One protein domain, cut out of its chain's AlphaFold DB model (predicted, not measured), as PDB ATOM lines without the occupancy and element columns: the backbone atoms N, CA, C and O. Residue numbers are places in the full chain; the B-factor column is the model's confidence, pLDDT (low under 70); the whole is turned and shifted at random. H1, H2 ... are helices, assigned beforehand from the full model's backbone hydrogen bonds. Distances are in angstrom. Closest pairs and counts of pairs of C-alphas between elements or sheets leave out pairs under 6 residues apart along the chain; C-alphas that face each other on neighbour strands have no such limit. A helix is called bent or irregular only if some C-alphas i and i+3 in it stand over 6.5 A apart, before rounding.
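AT A GLANCE: This is residues 10 to 138 of the 139 residues of a protein of Palpitomonas bilix (UniProt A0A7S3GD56). A helical hairpin, H2 and H3 side by side, makes one side of an open, loose triangle whose other two sides are H4 and H5. H4 leaves from the last end of H3, and H5 comes back to the first end of H3 with residues 103 to 107; H6 runs on from there as an arm, and its residues 121 to 136 stick out, while short H1 sits beside residues 48 to 51 of H3. The printed part has 129 residues with six named helices, in the order H1 to H6, and no named strand; the class is all helix. The whole is loose, with a radius of gyration of the C-alphas of 17.6 A, and elongated, spanning 55 by 31 by 25 A.

IN THESE COORDINATES: The longest helix, H3, holds residues 33 to 56 and measures 34.4 A from C-alpha 33 at (-23.799, -7.737, 44.116) to C-alpha 56 at (-35.386, -35.752, 60.302). It has a kink of 27 degrees near residue 40 and is irregular, but only just: C-alphas 38 and 41 are 6.7 A apart. Before it come H1, residues 10 to 13, and H2, residues 16 to 31, 23.1 A long. H4, residues 61 to 83, is 31.5 A long. H5, residues 94 to 112, is 26.7 A long, with a kink of 41 degrees near residue 101; it is irregular, with C-alphas 99 and 102 7.2 A apart. H6, residues 117 to 136, is 28.8 A long and ends with C-alpha 136 at (-38.990, -9.135, 11.612).

HOW THE PARTS SIT: H2 and H3 touch as a hairpin, at a shallow tilt of 16 degrees, opposite ways; their closest C-alphas, Ile 29 and Gly 36, are 4.1 A apart. H1 only just touches H3, with 3 pairs of C-alphas within 8 A, the closest Lys 12 and Ile 51 at 7.0 A. H5 only just touches H3, also with 3 pairs, the closest C-alphas being Ala 35 and Met 107 at 7.2 A. H3 and H4 are close but not clearly touching, at a steep tilt of 38 degrees; their closest C-alphas are Asn 54 and Val 61, 6.4 A apart. H5 and H6 are close but not clearly touching, with C-alphas Phe 111 and Pro 117 closest at 6.6 A. H4 is apart from H5 and from H6. Every O i to N i+4 pair is within hydrogen-bond range in H2, H4 and H6; in H3 18 of 20 are, in H5 13 of 15, and H1 is too short for such a pair.

THE WHOLE: The two C-alphas farthest apart, Ser 10 and Ser 136, are 56.6 A apart. The printed part has no cut and no long link; the link from H4 to H5, 10 residues, is short, and the others are tight. Residues 66 to 75, 91 to 96 and 121 to 138 stand free. The mean pLDDT of the printed part is 91.8, and residue 10 is under 70.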
ATOM      1  N   SER A  10     -21.410 -30.684  61.750       69.81
ATOM      2  CA  SER A  10     -20.502 -30.029  60.802       69.81
ATOM      3  C   SER A  10     -20.213 -30.862  59.549       69.81
ATOM      4  O   SER A  10     -20.189 -30.300  58.459       69.81
ATOM      5  N   ASP A  11     -20.076 -32.187  59.665       74.94
ATOM      6  CA  ASP A  11     -19.811 -33.074  58.517       74.94
ATOM      7  C   ASP A  11     -21.032 -33.186  57.594       74.94
ATOM      8  O   ASP A  11     -20.918 -33.385  56.387       74.94
ATOM      9  N   LYS A  12     -22.234 -33.009  58.158       80.25
ATOM     10  CA  LYS A  12     -23.477 -32.949  57.382       80.25
ATOM     11  C   LYS A  12     -23.618 -31.630  56.629       80.25
ATOM     12  O   LYS A  12     -24.231 -31.634  55.569       80.25
ATOM     13  N   ILE A  13     -23.070 -30.535  57.156       85.44
ATOM     14  CA  ILE A  13     -23.075 -29.212  56.511       85.44
ATOM     15  C   ILE A  13     -21.973 -29.109  55.459       85.44
ATOM     16  O   ILE A  13     -22.187 -28.540  54.399       85.44
ATOM     17  N   LEU A  14     -20.782 -29.633  55.733       86.88
ATOM     18  CA  LEU A  14     -19.640 -29.559  54.826       86.88
ATOM     19  C   LEU A  14     -19.589 -30.810  53.946       86.88
ATOM     20  O   LEU A  14     -18.791 -31.717  54.155       86.88
ATOM     21  N   ASN A  15     -20.474 -30.847  52.951       88.31
ATOM     22  CA  ASN A  15     -20.612 -31.948  51.999       88.31
ATOM     23  C   ASN A  15     -20.524 -31.431  50.537       88.31
ATOM     24  O   ASN A  15     -20.473 -30.219  50.315       88.31
ATOM     25  N   PRO A  16     -20.541 -32.301  49.506       91.06
ATOM     26  CA  PRO A  16     -20.457 -31.852  48.112       91.06
ATOM     27  C   PRO A  16     -21.567 -30.882  47.674       91.06
ATOM     28  O   PRO A  16     -21.336 -30.037  46.812       91.06
ATOM     29  N   THR A  17     -22.762 -30.949  48.271       91.81
ATOM     30  CA  THR A  17     -23.853 -30.015  47.949       91.81
ATOM     31  C   THR A  17     -23.636 -28.633  48.571       91.81
ATOM     32  O   THR A  17     -24.158 -27.651  48.045       91.81
ATOM     33  N   ALA A  18     -22.788 -28.515  49.600       93.56
ATOM     34  CA  ALA A  18     -22.327 -27.229  50.124       93.56
ATOM     35  C   ALA A  18     -21.510 -26.453  49.082       93.56
ATOM     36  O   ALA A  18     -21.684 -25.246  48.934       93.56
ATOM     37  N   ALA A  19     -20.662 -27.145  48.311       94.81
ATOM     38  CA  ALA A  19     -19.898 -26.529  47.225       94.81
ATOM     39  C   ALA A  19     -20.820 -26.013  46.109       94.81
ATOM     40  O   ALA A  19     -20.587 -24.936  45.567       94.81
ATOM     41  N   VAL A  20     -21.905 -26.738  45.816       93.94
ATOM     42  CA  VAL A  20     -22.935 -26.288  44.868       93.94
ATOM     43  C   VAL A  20     -23.647 -25.042  45.398       93.94
ATOM     44  O   VAL A  20     -23.766 -24.059  44.674       93.94
ATOM     45  N   ALA A  21     -24.071 -25.031  46.665       95.00
ATOM     46  CA  ALA A  21     -24.701 -23.857  47.270       95.00
ATOM     47  C   ALA A  21     -23.765 -22.633  47.262       95.00
ATOM     48  O   ALA A  21     -24.181 -21.540  46.878       95.00
ATOM     49  N   ALA A  22     -22.490 -22.823  47.612       96.31
ATOM     50  CA  ALA A  22     -21.474 -21.774  47.564       96.31
ATOM     51  C   ALA A  22     -21.243 -21.259  46.136       96.31
ATOM     52  O   ALA A  22     -21.149 -20.052  45.931       96.31
ATOM     53  N   PHE A  23     -21.211 -22.155  45.146       96.88
ATOM     54  CA  PHE A  23     -21.118 -21.784  43.737       96.88
ATOM     55  C   PHE A  23     -22.276 -20.869  43.319       96.88
ATOM     56  O   PHE A  23     -22.027 -19.805  42.757       96.88
ATOM     57  N   TYR A  24     -23.520 -21.219  43.660       97.31
ATOM     58  CA  TYR A  24     -24.685 -20.373  43.373       97.31
ATOM     59  C   TYR A  24     -24.602 -19.002  44.058       97.31
ATOM     60  O   TYR A  24     -24.849 -17.987  43.414       97.31
ATOM     61  N   VAL A  25     -24.202 -18.953  45.334       97.75
ATOM     62  CA  VAL A  25     -24.006 -17.687  46.064       97.75
ATOM     63  C   VAL A  25     -22.983 -16.796  45.361       97.75
ATOM     64  O   VAL A  25     -23.259 -15.626  45.103       97.75
ATOM     65  N   VAL A  26     -21.819 -17.349  45.012       98.12
ATOM     66  CA  VAL A  26     -20.758 -16.599  44.328       98.12
ATOM     67  C   VAL A  26     -21.249 -16.091  42.977       98.12
ATOM     68  O   VAL A  26     -21.107 -14.905  42.693       98.12
ATOM     69  N   VAL A  27     -21.864 -16.952  42.164       97.75
ATOM     70  CA  VAL A  27     -22.384 -16.558  40.849       97.75
ATOM     71  C   VAL A  27     -23.403 -15.426  40.975       97.75
ATOM     72  O   VAL A  27     -23.314 -14.457  40.228       97.75
ATOM     73  N   TYR A  28     -24.333 -15.493  41.926       98.06
ATOM     74  CA  TYR A  28     -25.370 -14.466  42.068       98.06
ATOM     75  C   TYR A  28     -24.824 -13.131  42.570       98.06
ATOM     76  O   TYR A  28     -25.258 -12.085  42.093       98.06
ATOM     77  N   ILE A  29     -23.831 -13.147  43.462       98.06
ATOM     78  CA  ILE A  29     -23.120 -11.927  43.871       98.06
ATOM     79  C   ILE A  29     -22.348 -11.326  42.687       98.06
ATOM     80  O   ILE A  29     -22.328 -10.110  42.524       98.06
ATOM     81  N   LEU A  30     -21.729 -12.157  41.842       97.50
ATOM     82  CA  LEU A  30     -21.039 -11.680  40.640       97.50
ATOM     83  C   LEU A  30     -22.009 -11.114  39.590       97.50
ATOM     84  O   LEU A  30     -21.637 -10.192  38.870       97.50
ATOM     85  N   MET A  31     -23.231 -11.650  39.504       94.81
ATOM     86  CA  MET A  31     -24.269 -11.165  38.589       94.81
ATOM     87  C   MET A  31     -24.826  -9.806  39.014       94.81
ATOM     88  O   MET A  31     -24.854  -8.876  38.213       94.81
ATOM     89  N   GLU A  32     -25.268  -9.671  40.265       96.12
ATOM     90  CA  GLU A  32     -25.688  -8.386  40.824       96.12
ATOM     91  C   GLU A  32     -25.354  -8.370  42.323       96.12
ATOM     92  O   GLU A  32     -26.001  -9.081  43.094       96.12
ATOM     93  N   PRO A  33     -24.348  -7.591  42.770       96.00
ATOM     94  CA  PRO A  33     -23.799  -7.737  44.116       96.00
ATOM     95  C   PRO A  33     -24.818  -7.578  45.241       96.00
ATOM     96  O   PRO A  33     -24.813  -8.362  46.188       96.00
ATOM     97  N   LEU A  34     -25.700  -6.581  45.153       96.56
ATOM     98  CA  LEU A  34     -26.639  -6.291  46.233       96.56
ATOM     99  C   LEU A  34     -27.768  -7.332  46.290       96.56
ATOM    100  O   LEU A  34     -28.015  -7.889  47.356       96.56
ATOM    101  N   ALA A  35     -28.404  -7.668  45.172       97.19
ATOM    102  CA  ALA A  35     -29.424  -8.711  45.112       97.19
ATOM    103  C   ALA A  35     -28.838 -10.097  45.407       97.19
ATOM    104  O   ALA A  35     -29.446 -10.869  46.144       97.19
ATOM    105  N   GLY A  36     -27.635 -10.407  44.923       97.50
ATOM    106  CA  GLY A  36     -26.930 -11.645  45.257       97.50
ATOM    107  C   GLY A  36     -26.676 -11.778  46.760       97.50
ATOM    108  O   GLY A  36     -26.949 -12.827  47.352       97.50
ATOM    109  N   LEU A  37     -26.244 -10.695  47.417       97.94
ATOM    110  CA  LEU A  37     -26.105 -10.654  48.875       97.94
ATOM    111  C   LEU A  37     -27.456 -10.810  49.589       97.94
ATOM    112  O   LEU A  37     -27.534 -11.556  50.563       97.94
ATOM    113  N   LEU A  38     -28.524 -10.177  49.094       97.62
ATOM    114  CA  LEU A  38     -29.876 -10.320  49.650       97.62
ATOM    115  C   LEU A  38     -30.437 -11.743  49.486       97.62
ATOM    116  O   LEU A  38     -31.148 -12.227  50.365       97.62
ATOM    117  N   MET A  39     -30.096 -12.438  48.398       97.25
ATOM    118  CA  MET A  39     -30.519 -13.819  48.149       97.25
ATOM    119  C   MET A  39     -29.708 -14.839  48.961       97.25
ATOM    120  O   MET A  39     -30.192 -15.931  49.257       97.25
ATOM    121  N   THR A  40     -28.481 -14.496  49.355       97.25
ATOM    122  CA  THR A  40     -27.581 -15.383  50.110       97.25
ATOM    123  C   THR A  40     -28.219 -15.982  51.376       97.25
ATOM    124  O   THR A  40     -28.195 -17.208  51.501       97.25
ATOM    125  N   PRO A  41     -28.829 -15.213  52.306       97.12
ATOM    126  CA  PRO A  41     -29.467 -15.797  53.488       97.12
ATOM    127  C   PRO A  41     -30.626 -16.738  53.139       97.12
ATOM    128  O   PRO A  41     -30.824 -17.734  53.834       97.12
ATOM    129  N   LEU A  42     -31.354 -16.479  52.047       96.38
ATOM    130  CA  LEU A  42     -32.410 -17.372  51.567       96.38
ATOM    131  C   LEU A  42     -31.824 -18.703  51.077       96.38
ATOM    132  O   LEU A  42     -32.290 -19.763  51.490       96.38
ATOM    133  N   LEU A  43     -30.777 -18.667  50.247       96.25
ATOM    134  CA  LEU A  43     -30.108 -19.874  49.748       96.25
ATOM    135  C   LEU A  43     -29.484 -20.699  50.875       96.25
ATOM    136  O   LEU A  43     -29.672 -21.914  50.925       96.25
ATOM    137  N   VAL A  44     -28.782 -20.045  51.803       95.69
ATOM    138  CA  VAL A  44     -28.186 -20.711  52.970       95.69
ATOM    139  C   VAL A  44     -29.279 -21.289  53.870       95.69
ATOM    140  O   VAL A  44     -29.170 -22.434  54.301       95.69
ATOM    141  N   GLY A  45     -30.367 -20.556  54.113       96.25
ATOM    142  CA  GLY A  45     -31.506 -21.047  54.889       96.25
ATOM    143  C   GLY A  45     -32.146 -22.293  54.270       96.25
ATOM    144  O   GLY A  45     -32.330 -23.298  54.957       96.25
ATOM    145  N   LEU A  46     -32.416 -22.269  52.961       94.75
ATOM    146  CA  LEU A  46     -32.955 -23.417  52.225       94.75
ATOM    147  C   LEU A  46     -32.002 -24.617  52.256       94.75
ATOM    148  O   LEU A  46     -32.450 -25.748  52.444       94.75
ATOM    149  N   TYR A  47     -30.696 -24.376  52.137       95.25
ATOM    150  CA  TYR A  47     -29.679 -25.414  52.276       95.25
ATOM    151  C   TYR A  47     -29.733 -26.078  53.658       95.25
ATOM    152  O   TYR A  47     -29.818 -27.303  53.757       95.25
ATOM    153  N   MET A  48     -29.775 -25.283  54.730       94.25
ATOM    154  CA  MET A  48     -29.850 -25.797  56.101       94.25
ATOM    155  C   MET A  48     -31.142 -26.582  56.354       94.25
ATOM    156  O   MET A  48     -31.103 -27.645  56.976       94.25
ATOM    157  N   ILE A  49     -32.277 -26.113  55.823       94.06
ATOM    158  CA  ILE A  49     -33.558 -26.834  55.882       94.06
ATOM    159  C   ILE A  49     -33.451 -28.175  55.151       94.06
ATOM    160  O   ILE A  49     -33.902 -29.192  55.676       94.06
ATOM    161  N   ALA A  50     -32.825 -28.210  53.973       93.31
ATOM    162  CA  ALA A  50     -32.643 -29.443  53.212       93.31
ATOM    163  C   ALA A  50     -31.758 -30.457  53.958       93.31
ATOM    164  O   ALA A  50     -32.089 -31.646  53.995       93.31
ATOM    165  N   ILE A  51     -30.675 -30.008  54.604       92.75
ATOM    166  CA  ILE A  51     -29.844 -30.863  55.465       92.75
ATOM    167  C   ILE A  51     -30.660 -31.395  56.643       92.75
ATOM    168  O   ILE A  51     -30.649 -32.600  56.903       92.75
ATOM    169  N   GLN A  52     -31.421 -30.533  57.320       91.06
ATOM    170  CA  GLN A  52     -32.252 -30.943  58.448       91.06
ATOM    171  C   GLN A  52     -33.345 -31.937  58.027       91.06
ATOM    172  O   GLN A  52     -33.575 -32.918  58.732       91.06
ATOM    173  N   ALA A  53     -33.982 -31.741  56.872       92.12
ATOM    174  CA  ALA A  53     -34.984 -32.657  56.331       92.12
ATOM    175  C   ALA A  53     -34.386 -34.035  56.001       92.12
ATOM    176  O   ALA A  53     -34.996 -35.056  56.311       92.12
ATOM    177  N   ASN A  54     -33.161 -34.076  55.462       91.38
ATOM    178  CA  ASN A  54     -32.430 -35.327  55.226       91.38
ATOM    179  C   ASN A  54     -32.078 -36.078  56.517       91.38
ATOM    180  O   ASN A  54     -31.875 -37.288  56.483       91.38
ATOM    181  N   VAL A  55     -32.013 -35.390  57.658       90.44
ATOM    182  CA  VAL A  55     -31.812 -36.031  58.964       90.44
ATOM    183  C   VAL A  55     -33.140 -36.447  59.592       90.44
ATOM    184  O   VAL A  55     -33.254 -37.561  60.091       90.44
ATOM    185  N   ALA A  56     -34.132 -35.559  59.585       92.56
ATOM    186  CA  ALA A  56     -35.386 -35.752  60.302       92.56
ATOM    187  C   ALA A  56     -36.348 -36.711  59.588       92.56
ATOM    188  O   ALA A  56     -37.029 -37.498  60.238       92.56
ATOM    189  N   VAL A  57     -36.422 -36.633  58.257       94.50
ATOM    190  CA  VAL A  57     -37.423 -37.335  57.436       94.50
ATOM    191  C   VAL A  57     -36.827 -37.878  56.122       94.50
ATOM    192  O   VAL A  57     -37.402 -37.664  55.052       94.50
ATOM    193  N   PRO A  58     -35.699 -38.619  56.156       93.88
ATOM    194  CA  PRO A  58     -34.976 -39.041  54.949       93.88
ATOM    195  C   PRO A  58     -35.839 -39.822  53.951       93.88
ATOM    196  O   PRO A  58     -35.698 -39.641  52.746       93.88
ATOM    197  N   ALA A  59     -36.771 -40.645  54.442       96.56
ATOM    198  CA  ALA A  59     -37.664 -41.442  53.599       96.56
ATOM    199  C   ALA A  59     -38.589 -40.590  52.708       96.56
ATOM    200  O   ALA A  59     -38.999 -41.045  51.644       96.56
ATOM    201  N   TYR A  60     -38.902 -39.357  53.120       95.50
ATOM    202  CA  TYR A  60     -39.818 -38.469  52.405       95.50
ATOM    203  C   TYR A  60     -39.102 -37.463  51.497       95.50
ATOM    204  O   TYR A  60     -39.736 -36.910  50.599       95.50
ATOM    205  N   VAL A  61     -37.796 -37.230  51.687       95.06
ATOM    206  CA  VAL A  61     -37.025 -36.243  50.907       95.06
ATOM    207  C   VAL A  61     -37.124 -36.476  49.393       95.06
ATOM    208  O   VAL A  61     -37.410 -35.505  48.689       95.06
ATOM    209  N   PRO A  62     -36.974 -37.707  48.855       96.19
ATOM    210  CA  PRO A  62     -37.107 -37.934  47.415       96.19
ATOM    211  C   PRO A  62     -38.500 -37.593  46.881       96.19
ATOM    212  O   PRO A  62     -38.617 -37.014  45.803       96.19
ATOM    213  N   SER A  63     -39.554 -37.909  47.639       97.00
ATOM    214  CA  SER A  63     -40.931 -37.583  47.257       97.00
ATOM    215  C   SER A  63     -41.165 -36.079  47.277       97.00
ATOM    216  O   SER A  63     -41.671 -35.546  46.297       97.00
ATOM    217  N   ILE A  64     -40.754 -35.386  48.345       95.12
ATOM    218  CA  ILE A  64     -40.861 -33.924  48.449       95.12
ATOM    219  C   ILE A  64     -40.147 -33.269  47.264       95.12
ATOM    220  O   ILE A  64     -40.752 -32.471  46.556       95.12
ATOM    221  N   PHE A  65     -38.901 -33.669  46.995       94.38
ATOM    222  CA  PHE A  65     -38.139 -33.179  45.850       94.38
ATOM    223  C   PHE A  65     -38.862 -33.444  44.523       94.38
ATOM    224  O   PHE A  65     -39.051 -32.518  43.738       94.38
ATOM    225  N   GLY A  66     -39.305 -34.680  44.281       97.19
ATOM    226  CA  GLY A  66     -40.001 -35.058  43.052       97.19
ATOM    227  C   GLY A  66     -41.284 -34.256  42.829       97.19
ATOM    228  O   GLY A  66     -41.478 -33.701  41.749       97.19
ATOM    229  N   PHE A  67     -42.127 -34.127  43.857       97.12
ATOM    230  CA  PHE A  67     -43.349 -33.324  43.790       97.12
ATOM    231  C   PHE A  67     -43.051 -31.846  43.536       97.12
ATOM    232  O   PHE A  67     -43.679 -31.249  42.661       97.12
ATOM    233  N   SER A  68     -42.074 -31.263  44.238       94.12
ATOM    234  CA  SER A  68     -41.655 -29.880  44.000       94.12
ATOM    235  C   SER A  68     -41.192 -29.674  42.561       94.12
ATOM    236  O   SER A  68     -41.610 -28.707  41.933       94.12
ATOM    237  N   GLN A  69     -40.406 -30.602  42.004       94.25
ATOM    238  CA  GLN A  69     -39.955 -30.499  40.618       94.25
ATOM    239  C   GLN A  69     -41.121 -30.552  39.634       94.25
ATOM    240  O   GLN A  69     -41.226 -29.677  38.781       94.25
ATOM    241  N   VAL A  70     -42.039 -31.514  39.766       96.75
ATOM    242  CA  VAL A  70     -43.202 -31.601  38.866       96.75
ATOM    243  C   VAL A  70     -44.024 -30.310  38.907       96.75
ATOM    244  O   VAL A  70     -44.390 -29.786  37.854       96.75
ATOM    245  N   ILE A  71     -44.276 -29.765  40.100       96.19
ATOM    246  CA  ILE A  71     -45.045 -28.527  40.263       96.19
ATOM    247  C   ILE A  71     -44.305 -27.338  39.638       96.19
ATOM    248  O   ILE A  71     -44.882 -26.635  38.810       96.19
ATOM    249  N   CYS A  72     -43.035 -27.122  39.990       91.94
ATOM    250  CA  CYS A  72     -42.254 -25.987  39.500       91.94
ATOM    251  C   CYS A  72     -42.085 -26.019  37.978       91.94
ATOM    252  O   CYS A  72     -42.316 -25.004  37.328       91.94
ATOM    253  N   TRP A  73     -41.766 -27.178  37.397       91.56
ATOM    254  CA  TRP A  73     -41.644 -27.323  35.945       91.56
ATOM    255  C   TRP A  73     -42.977 -27.114  35.226       91.56
ATOM    256  O   TRP A  73     -43.013 -26.462  34.184       91.56
ATOM    257  N   THR A  74     -44.082 -27.605  35.796       93.31
ATOM    258  CA  THR A  74     -45.420 -27.357  35.241       93.31
ATOM    259  C   THR A  74     -45.722 -25.863  35.228       93.31
ATOM    260  O   THR A  74     -46.086 -25.323  34.188       93.31
ATOM    261  N   LEU A  75     -45.520 -25.170  36.353       90.75
ATOM    262  CA  LEU A  75     -45.744 -23.726  36.438       90.75
ATOM    263  C   LEU A  75     -44.830 -22.946  35.484       90.75
ATOM    264  O   LEU A  75     -45.304 -22.036  34.812       90.75
ATOM    265  N   GLN A  76     -43.558 -23.331  35.371       87.75
ATOM    266  CA  GLN A  76     -42.596 -22.693  34.474       87.75
ATOM    267  C   GLN A  76     -43.014 -22.826  33.004       87.75
ATOM    268  O   GLN A  76     -43.071 -21.830  32.283       87.75
ATOM    269  N   PHE A  77     -43.350 -24.035  32.550       90.00
ATOM    270  CA  PHE A  77     -43.789 -24.243  31.170       90.00
ATOM    271  C   PHE A  77     -45.144 -23.597  30.881       90.00
ATOM    272  O   PHE A  77     -45.337 -23.067  29.785       90.00
ATOM    273  N   LEU A  78     -46.067 -23.593  31.847       91.06
ATOM    274  CA  LEU A  78     -47.344 -22.899  31.700       91.06
ATOM    275  C   LEU A  78     -47.153 -21.382  31.594       91.06
ATOM    276  O   LEU A  78     -47.761 -20.764  30.721       91.06
ATOM    277  N   ALA A  79     -46.295 -20.787  32.425       87.38
ATOM    278  CA  ALA A  79     -45.994 -19.361  32.367       87.38
ATOM    279  C   ALA A  79     -45.380 -18.976  31.012       87.38
ATOM    280  O   ALA A  79     -45.924 -18.119  30.314       87.38
ATOM    281  N   HIS A  80     -44.333 -19.673  30.568       86.44
ATOM    282  CA  HIS A  80     -43.707 -19.376  29.276       86.44
ATOM    283  C   HIS A  80     -44.651 -19.627  28.088       86.44
ATOM    284  O   HIS A  80     -44.735 -18.808  27.170       86.44
ATOM    285  N   GLY A  81     -45.402 -20.731  28.108       85.12
ATOM    286  CA  GLY A  81     -46.270 -21.126  26.999       85.12
ATOM    287  C   GLY A  81     -47.544 -20.286  26.870       85.12
ATOM    288  O   GLY A  81     -47.894 -19.875  25.765       85.12
ATOM    289  N   PHE A  82     -48.240 -20.019  27.979       86.44
ATOM    290  CA  PHE A  82     -49.549 -19.353  27.954       86.44
ATOM    291  C   PHE A  82     -49.483 -17.856  28.251       86.44
ATOM    292  O   PHE A  82     -50.224 -17.093  27.629       86.44
ATOM    293  N   ILE A  83     -48.622 -17.434  29.184       84.06
ATOM    294  CA  ILE A  83     -48.529 -16.028  29.603       84.06
ATOM    295  C   ILE A  83     -47.573 -15.284  28.673       84.06
ATOM    296  O   ILE A  83     -47.962 -14.309  28.033       84.06
ATOM    297  N   GLU A  84     -46.342 -15.775  28.542       80.50
ATOM    298  CA  GLU A  84     -45.314 -15.100  27.744       80.50
ATOM    299  C   GLU A  84     -45.406 -15.426  26.249       80.50
ATOM    300  O   GLU A  84     -44.891 -14.666  25.428       80.50
ATOM    301  N   LYS A  85     -46.080 -16.531  25.888       84.38
ATOM    302  CA  LYS A  85     -46.202 -17.066  24.518       84.38
ATOM    303  C   LYS A  85     -44.846 -17.241  23.823       84.38
ATOM    304  O   LYS A  85     -44.715 -16.990  22.623       84.38
ATOM    305  N   ARG A  86     -43.827 -17.661  24.576       78.06
ATOM    306  CA  ARG A  86     -42.446 -17.840  24.105       78.06
ATOM    307  C   ARG A  86     -41.934 -19.239  24.407       78.06
ATOM    308  O   ARG A  86     -42.399 -19.911  25.326       78.06
ATOM    309  N   ALA A  87     -40.956 -19.669  23.614       81.75
ATOM    310  CA  ALA A  87     -40.203 -20.872  23.922       81.75
ATOM    311  C   ALA A  87     -39.422 -20.667  25.234       81.75
ATOM    312  O   ALA A  87     -38.906 -19.572  25.472       81.75
ATOM    313  N   PRO A  88     -39.336 -21.690  26.096       80.69
ATOM    314  CA  PRO A  88     -38.593 -21.574  27.337       80.69
ATOM    315  C   PRO A  88     -37.083 -21.536  27.052       80.69
ATOM    316  O   PRO A  88     -36.576 -22.350  26.281       80.69
ATOM    317  N   ALA A  89     -36.356 -20.644  27.735       80.19
ATOM    318  CA  ALA A  89     -34.920 -20.388  27.517       80.19
ATOM    319  C   ALA A  89     -34.011 -21.626  27.675       80.19
ATOM    320  O   ALA A  89     -32.884 -21.665  27.186       80.19
ATOM    321  N   LEU A  90     -34.503 -22.666  28.351       83.75
ATOM    322  CA  LEU A  90     -33.827 -23.960  28.458       83.75
ATOM    323  C   LEU A  90     -33.642 -24.685  27.118       83.75
ATOM    324  O   LEU A  90     -32.757 -25.532  27.030       83.75
ATOM    325  N   LEU A  91     -34.443 -24.364  26.095       84.69
ATOM    326  CA  LEU A  91     -34.260 -24.899  24.742       84.69
ATOM    327  C   LEU A  91     -33.087 -24.237  24.006       84.69
ATOM    328  O   LEU A  91     -32.529 -24.856  23.104       84.69
ATOM    329  N   ASP A  92     -32.693 -23.030  24.415       84.31
ATOM    330  CA  ASP A  92     -31.601 -22.277  23.793       84.31
ATOM    331  C   ASP A  92     -30.260 -22.566  24.483       84.31
ATOM    332  O   ASP A  92     -29.253 -22.843  23.832       84.31
ATOM    333  N   ASN A  93     -30.240 -22.515  25.820       90.44
ATOM    334  CA  ASN A  93     -29.052 -22.789  26.627       90.44
ATOM    335  C   ASN A  93     -29.438 -23.338  28.008       90.44
ATOM    336  O   ASN A  93     -29.659 -22.587  28.960       90.44
ATOM    337  N   LEU A  94     -29.472 -24.669  28.127       89.69
ATOM    338  CA  LEU A  94     -29.883 -25.366  29.348       89.69
ATOM    339  C   LEU A  94     -29.067 -24.959  30.583       89.69
ATOM    340  O   LEU A  94     -29.639 -24.728  31.646       89.69
ATOM    341  N   PHE A  95     -27.739 -24.871  30.454       91.38
ATOM    342  CA  PHE A  95     -26.867 -24.558  31.587       91.38
ATOM    343  C   PHE A  95     -27.135 -23.150  32.118       91.38
ATOM    344  O   PHE A  95     -27.327 -22.965  33.319       91.38
ATOM    345  N   GLN A  96     -27.199 -22.169  31.214       90.81
ATOM    346  CA  GLN A  96     -27.508 -20.794  31.585       90.81
ATOM    347  C   GLN A  96     -28.903 -20.700  32.199       90.81
ATOM    348  O   GLN A  96     -29.040 -20.105  33.259       90.81
ATOM    349  N   ALA A  97     -29.908 -21.336  31.589       90.94
ATOM    350  CA  ALA A  97     -31.281 -21.294  32.078       90.94
ATOM    351  C   ALA A  97     -31.409 -21.852  33.504       90.94
ATOM    352  O   ALA A  97     -32.031 -21.213  34.348       90.94
ATOM    353  N   ILE A  98     -30.789 -23.001  33.801       90.81
ATOM    354  CA  ILE A  98     -30.805 -23.587  35.152       90.81
ATOM    355  C   ILE A  98     -30.096 -22.671  36.152       90.81
ATOM    356  O   ILE A  98     -30.593 -22.471  37.259       90.81
ATOM    357  N   LEU A  99     -28.951 -22.109  35.760       93.75
ATOM    358  CA  LEU A  99     -28.161 -21.248  36.629       93.75
ATOM    359  C   LEU A  99     -28.884 -19.934  36.937       93.75
ATOM    360  O   LEU A  99     -28.890 -19.503  38.081       93.75
ATOM    361  N   THR A 100     -29.490 -19.286  35.942       93.00
ATOM    362  CA  THR A 100     -30.054 -17.939  36.098       93.00
ATOM    363  C   THR A 100     -31.507 -17.930  36.546       93.00
ATOM    364  O   THR A 100     -31.936 -16.935  37.125       93.00
ATOM    365  N   ALA A 101     -32.288 -18.986  36.293       91.75
ATOM    366  CA  ALA A 101     -33.729 -18.979  36.567       91.75
ATOM    367  C   ALA A 101     -34.093 -18.665  38.034       91.75
ATOM    368  O   ALA A 101     -34.972 -17.827  38.242       91.75
ATOM    369  N   PRO A 102     -33.436 -19.237  39.066       92.19
ATOM    370  CA  PRO A 102     -33.776 -18.900  40.448       92.19
ATOM    371  C   PRO A 102     -33.470 -17.436  40.786       92.19
ATOM    372  O   PRO A 102     -34.236 -16.796  41.504       92.19
ATOM    373  N   PHE A 103     -32.374 -16.893  40.246       95.69
ATOM    374  CA  PHE A 103     -32.015 -15.487  40.432       95.69
ATOM    375  C   PHE A 103     -32.977 -14.551  39.701       95.69
ATOM    376  O   PHE A 103     -33.372 -13.530  40.252       95.69
ATOM    377  N   PHE A 104     -33.415 -14.925  38.497       92.31
ATOM    378  CA  PHE A 104     -34.412 -14.185  37.730       92.31
ATOM    379  C   PHE A 104     -35.722 -14.018  38.512       92.31
ATOM    380  O   PHE A 104     -36.194 -12.897  38.676       92.31
ATOM    381  N   VAL A 105     -36.264 -15.101  39.084       92.12
ATOM    382  CA  VAL A 105     -37.488 -15.031  39.909       92.12
ATOM    383  C   VAL A 105     -37.284 -14.132  41.133       92.12
ATOM    384  O   VAL A 105     -38.164 -13.349  41.485       92.12
ATOM    385  N   PHE A 106     -36.117 -14.212  41.777       96.19
ATOM    386  CA  PHE A 106     -35.794 -13.351  42.914       96.19
ATOM    387  C   PHE A 106     -35.720 -11.865  42.519       96.19
ATOM    388  O   PHE A 106     -36.270 -11.014  43.216       96.19
ATOM    389  N   MET A 107     -35.098 -11.559  41.378       96.06
ATOM    390  CA  MET A 107     -35.017 -10.203  40.830       96.06
ATOM    391  C   MET A 107     -36.395  -9.641  40.484       96.06
ATOM    392  O   MET A 107     -36.670  -8.499  40.837       96.06
ATOM    393  N   GLU A 108     -37.287 -10.435  39.887       93.56
ATOM    394  CA  GLU A 108     -38.673 -10.026  39.630       93.56
ATOM    395  C   GLU A 108     -39.388  -9.618  40.922       93.56
ATOM    396  O   GLU A 108     -40.009  -8.556  40.981       93.56
ATOM    397  N   VAL A 109     -39.252 -10.396  42.000       95.75
ATOM    398  CA  VAL A 109     -39.824 -10.026  43.306       95.75
ATOM    399  C   VAL A 109     -39.230  -8.711  43.816       95.75
ATOM    400  O   VAL A 109     -39.975  -7.832  44.247       95.75
ATOM    401  N   LEU A 110     -37.908  -8.536  43.740       96.88
ATOM    402  CA  LEU A 110     -37.257  -7.288  44.146       96.88
ATOM    403  C   LEU A 110     -37.735  -6.088  43.318       96.88
ATOM    404  O   LEU A 110     -38.001  -5.023  43.876       96.88
ATOM    405  N   PHE A 111     -37.887  -6.252  42.007       96.00
ATOM    406  CA  PHE A 111     -38.411  -5.226  41.111       96.00
ATOM    407  C   PHE A 111     -39.835  -4.808  41.490       96.00
ATOM    408  O   PHE A 111     -40.123  -3.612  41.539       96.00
ATOM    409  N   HIS A 112     -40.699  -5.759  41.855       94.75
ATOM    410  CA  HIS A 112     -42.039  -5.457  42.374       94.75
ATOM    411  C   HIS A 112     -42.005  -4.701  43.713       94.75
ATOM    412  O   HIS A 112     -42.916  -3.929  44.005       94.75
ATOM    413  N   LEU A 113     -40.944  -4.869  44.506       96.56
ATOM    414  CA  LEU A 113     -40.696  -4.111  45.739       96.56
ATOM    415  C   LEU A 113     -40.015  -2.749  45.495       96.56
ATOM    416  O   LEU A 113     -39.698  -2.045  46.454       96.56
ATOM    417  N   GLY A 114     -39.791  -2.356  44.237       95.00
ATOM    418  CA  GLY A 114     -39.188  -1.071  43.868       95.00
ATOM    419  C   GLY A 114     -37.659  -1.076  43.799       95.00
ATOM    420  O   GLY A 114     -37.040  -0.011  43.762       95.00
ATOM    421  N   TYR A 115     -37.023  -2.249  43.779       96.31
ATOM    422  CA  TYR A 115     -35.580  -2.357  43.584       96.31
ATOM    423  C   TYR A 115     -35.176  -1.910  42.172       96.31
ATOM    424  O   TYR A 115     -35.738  -2.396  41.199       96.31
ATOM    425  N   ARG A 116     -34.192  -1.003  42.057       93.38
ATOM    426  CA  ARG A 116     -33.577  -0.547  40.787       93.38
ATOM    427  C   ARG A 116     -34.572  -0.408  39.608       93.38
ATOM    428  O   ARG A 116     -34.418  -1.098  38.599       93.38
ATOM    429  N   PRO A 117     -35.558   0.502  39.679       93.50
ATOM    430  CA  PRO A 117     -36.589   0.623  38.646       93.50
ATOM    431  C   PRO A 117     -36.021   0.958  37.258       93.50
ATOM    432  O   PRO A 117     -36.545   0.466  36.264       93.50
ATOM    433  N   GLN A 118     -34.917   1.714  37.178       94.00
ATOM    434  CA  GLN A 118     -34.245   1.999  35.903       94.00
ATOM    435  C   GLN A 118     -33.682   0.729  35.252       94.00
ATOM    436  O   GLN A 118     -33.841   0.536  34.055       94.00
ATOM    437  N   LEU A 119     -33.089  -0.175  36.044       91.88
ATOM    438  CA  LEU A 119     -32.569  -1.444  35.527       91.88
ATOM    439  C   LEU A 119     -33.695  -2.303  34.943       91.88
ATOM    440  O   LEU A 119     -33.519  -2.914  33.895       91.88
ATOM    441  N   LYS A 120     -34.850  -2.341  35.615       93.69
ATOM    442  CA  LYS A 120     -36.031  -3.041  35.105       93.69
ATOM    443  C   LYS A 120     -36.488  -2.449  33.770       93.69
ATOM    444  O   LYS A 120     -36.740  -3.194  32.831       93.69
ATOM    445  N   GLU A 121     -36.564  -1.122  33.680       94.38
ATOM    446  CA  GLU A 121     -36.968  -0.426  32.455       94.38
ATOM    447  C   GLU A 121     -36.016  -0.720  31.285       94.38
ATOM    448  O   GLU A 121     -36.472  -0.974  30.171       94.38
ATOM    449  N   ASP A 122     -34.707  -0.731  31.535       93.69
ATOM    450  CA  ASP A 122     -33.703  -1.043  30.516       93.69
ATOM    451  C   ASP A 122     -33.809  -2.502  30.040       93.69
ATOM    452  O   ASP A 122     -33.793  -2.763  28.837       93.69
ATOM    453  N   ILE A 123     -34.014  -3.452  30.962       91.12
ATOM    454  CA  ILE A 123     -34.256  -4.865  30.622       91.12
ATOM    455  C   ILE A 123     -35.533  -5.014  29.783       91.12
ATOM    456  O   ILE A 123     -35.529  -5.719  28.773       91.12
ATOM    457  N   ASP A 124     -36.620  -4.344  30.175       91.88
ATOM    458  CA  ASP A 124     -37.899  -4.392  29.461       91.88
ATOM    459  C   ASP A 124     -37.749  -3.850  28.024       91.88
ATOM    460  O   ASP A 124     -38.261  -4.458  27.077       91.88
ATOM    461  N   LYS A 125     -36.986  -2.762  27.836       94.00
ATOM    462  CA  LYS A 125     -36.646  -2.216  26.509       94.00
ATOM    463  C   LYS A 125     -35.836  -3.202  25.671       94.00
ATOM    464  O   LYS A 125     -36.187  -3.452  24.519       94.00
ATOM    465  N   ASP A 126     -34.797  -3.807  26.238       91.50
ATOM    466  CA  ASP A 126     -33.968  -4.793  25.535       91.50
ATOM    467  C   ASP A 126     -34.780  -6.018  25.094       91.50
ATOM    468  O   ASP A 126     -34.572  -6.564  24.005       91.50
ATOM    469  N   ILE A 127     -35.729  -6.456  25.926       88.25
ATOM    470  CA  ILE A 127     -36.646  -7.543  25.587       88.25
ATOM    471  C   ILE A 127     -37.558  -7.141  24.421       88.25
ATOM    472  O   ILE A 127     -37.765  -7.955  23.518       88.25
ATOM    473  N   GLN A 128     -38.093  -5.916  24.421       90.44
ATOM    474  CA  GLN A 128     -38.925  -5.405  23.326       90.44
ATOM    475  C   GLN A 128     -38.146  -5.338  22.008       90.44
ATOM    476  O   GLN A 128     -38.613  -5.867  21.002       90.44
ATOM    477  N   LEU A 129     -36.922  -4.807  22.021       91.25
ATOM    478  CA  LEU A 129     -36.068  -4.743  20.829       91.25
ATOM    479  C   LEU A 129     -35.763  -6.138  20.262       91.25
ATOM    480  O   LEU A 129     -35.858  -6.366  19.056       91.25
ATOM    481  N   LYS A 130     -35.443  -7.108  21.129       87.75
ATOM    482  CA  LYS A 130     -35.201  -8.501  20.712       87.75
ATOM    483  C   LYS A 130     -36.446  -9.167  20.138       87.75
ATOM    484  O   LYS A 130     -36.336  -9.992  19.232       87.75
ATOM    485  N   LEU A 131     -37.624  -8.836  20.663       86.62
ATOM    486  CA  LEU A 131     -38.885  -9.322  20.118       86.62
ATOM    487  C   LEU A 131     -39.153  -8.775  18.721       86.62
ATOM    488  O   LEU A 131     -39.522  -9.545  17.837       86.62
ATOM    489  N   GLU A 132     -38.989  -7.469  18.531       90.12
ATOM    490  CA  GLU A 132     -39.189  -6.822  17.235       90.12
ATOM    491  C   GLU A 132     -38.259  -7.425  16.175       90.12
ATOM    492  O   GLU A 132     -38.725  -7.821  15.105       90.12
ATOM    493  N   ASP A 133     -36.977  -7.613  16.505       89.31
ATOM    494  CA  ASP A 133     -36.006  -8.278  15.629       89.31
ATOM    495  C   ASP A 133     -36.420  -9.727  15.304       89.31
ATOM    496  O   ASP A 133     -36.437 -10.117  14.134       89.31
ATOM    497  N   PHE A 134     -36.833 -10.517  16.303       85.12
ATOM    498  CA  PHE A 134     -37.292 -11.897  16.094       85.12
ATOM    499  C   PHE A 134     -38.525 -11.980  15.183       85.12
ATOM    500  O   PHE A 134     -38.601 -12.857  14.319       85.12
ATOM    501  N   LEU A 135     -39.490 -11.072  15.357       86.50
ATOM    502  CA  LEU A 135     -40.692 -11.010  14.523       86.50
ATOM    503  C   LEU A 135     -40.368 -10.556  13.096       86.50
ATOM    504  O   LEU A 135     -40.928 -11.117  12.155       86.50
ATOM    505  N   SER A 136     -39.434  -9.613  12.928       88.75
ATOM    506  CA  SER A 136     -38.990  -9.135  11.612       88.75
ATOM    507  C   SER A 136     -38.323 -10.234  10.779       88.75
ATOM    508  O   SER A 136     -38.537 -10.309   9.575       88.75
ATOM    509  N   LYS A 137     -37.576 -11.142  11.422       84.25
ATOM    510  CA  LYS A 137     -36.895 -12.278  10.774       84.25
ATOM    511  C   LYS A 137     -37.822 -13.441  10.422       84.25
ATOM    512  O   LYS A 137     -37.397 -14.368   9.736       84.25
ATOM    513  N   LYS A 138     -39.048 -13.443  10.951       71.88
ATOM    514  CA  LYS A 138     -40.054 -14.488  10.710       71.88
ATOM    515  C   LYS A 138     -40.993 -14.143   9.541       71.88
ATOM    516  O   LYS A 138     -41.745 -15.023   9.120       71.88
TER     517      LYS A 138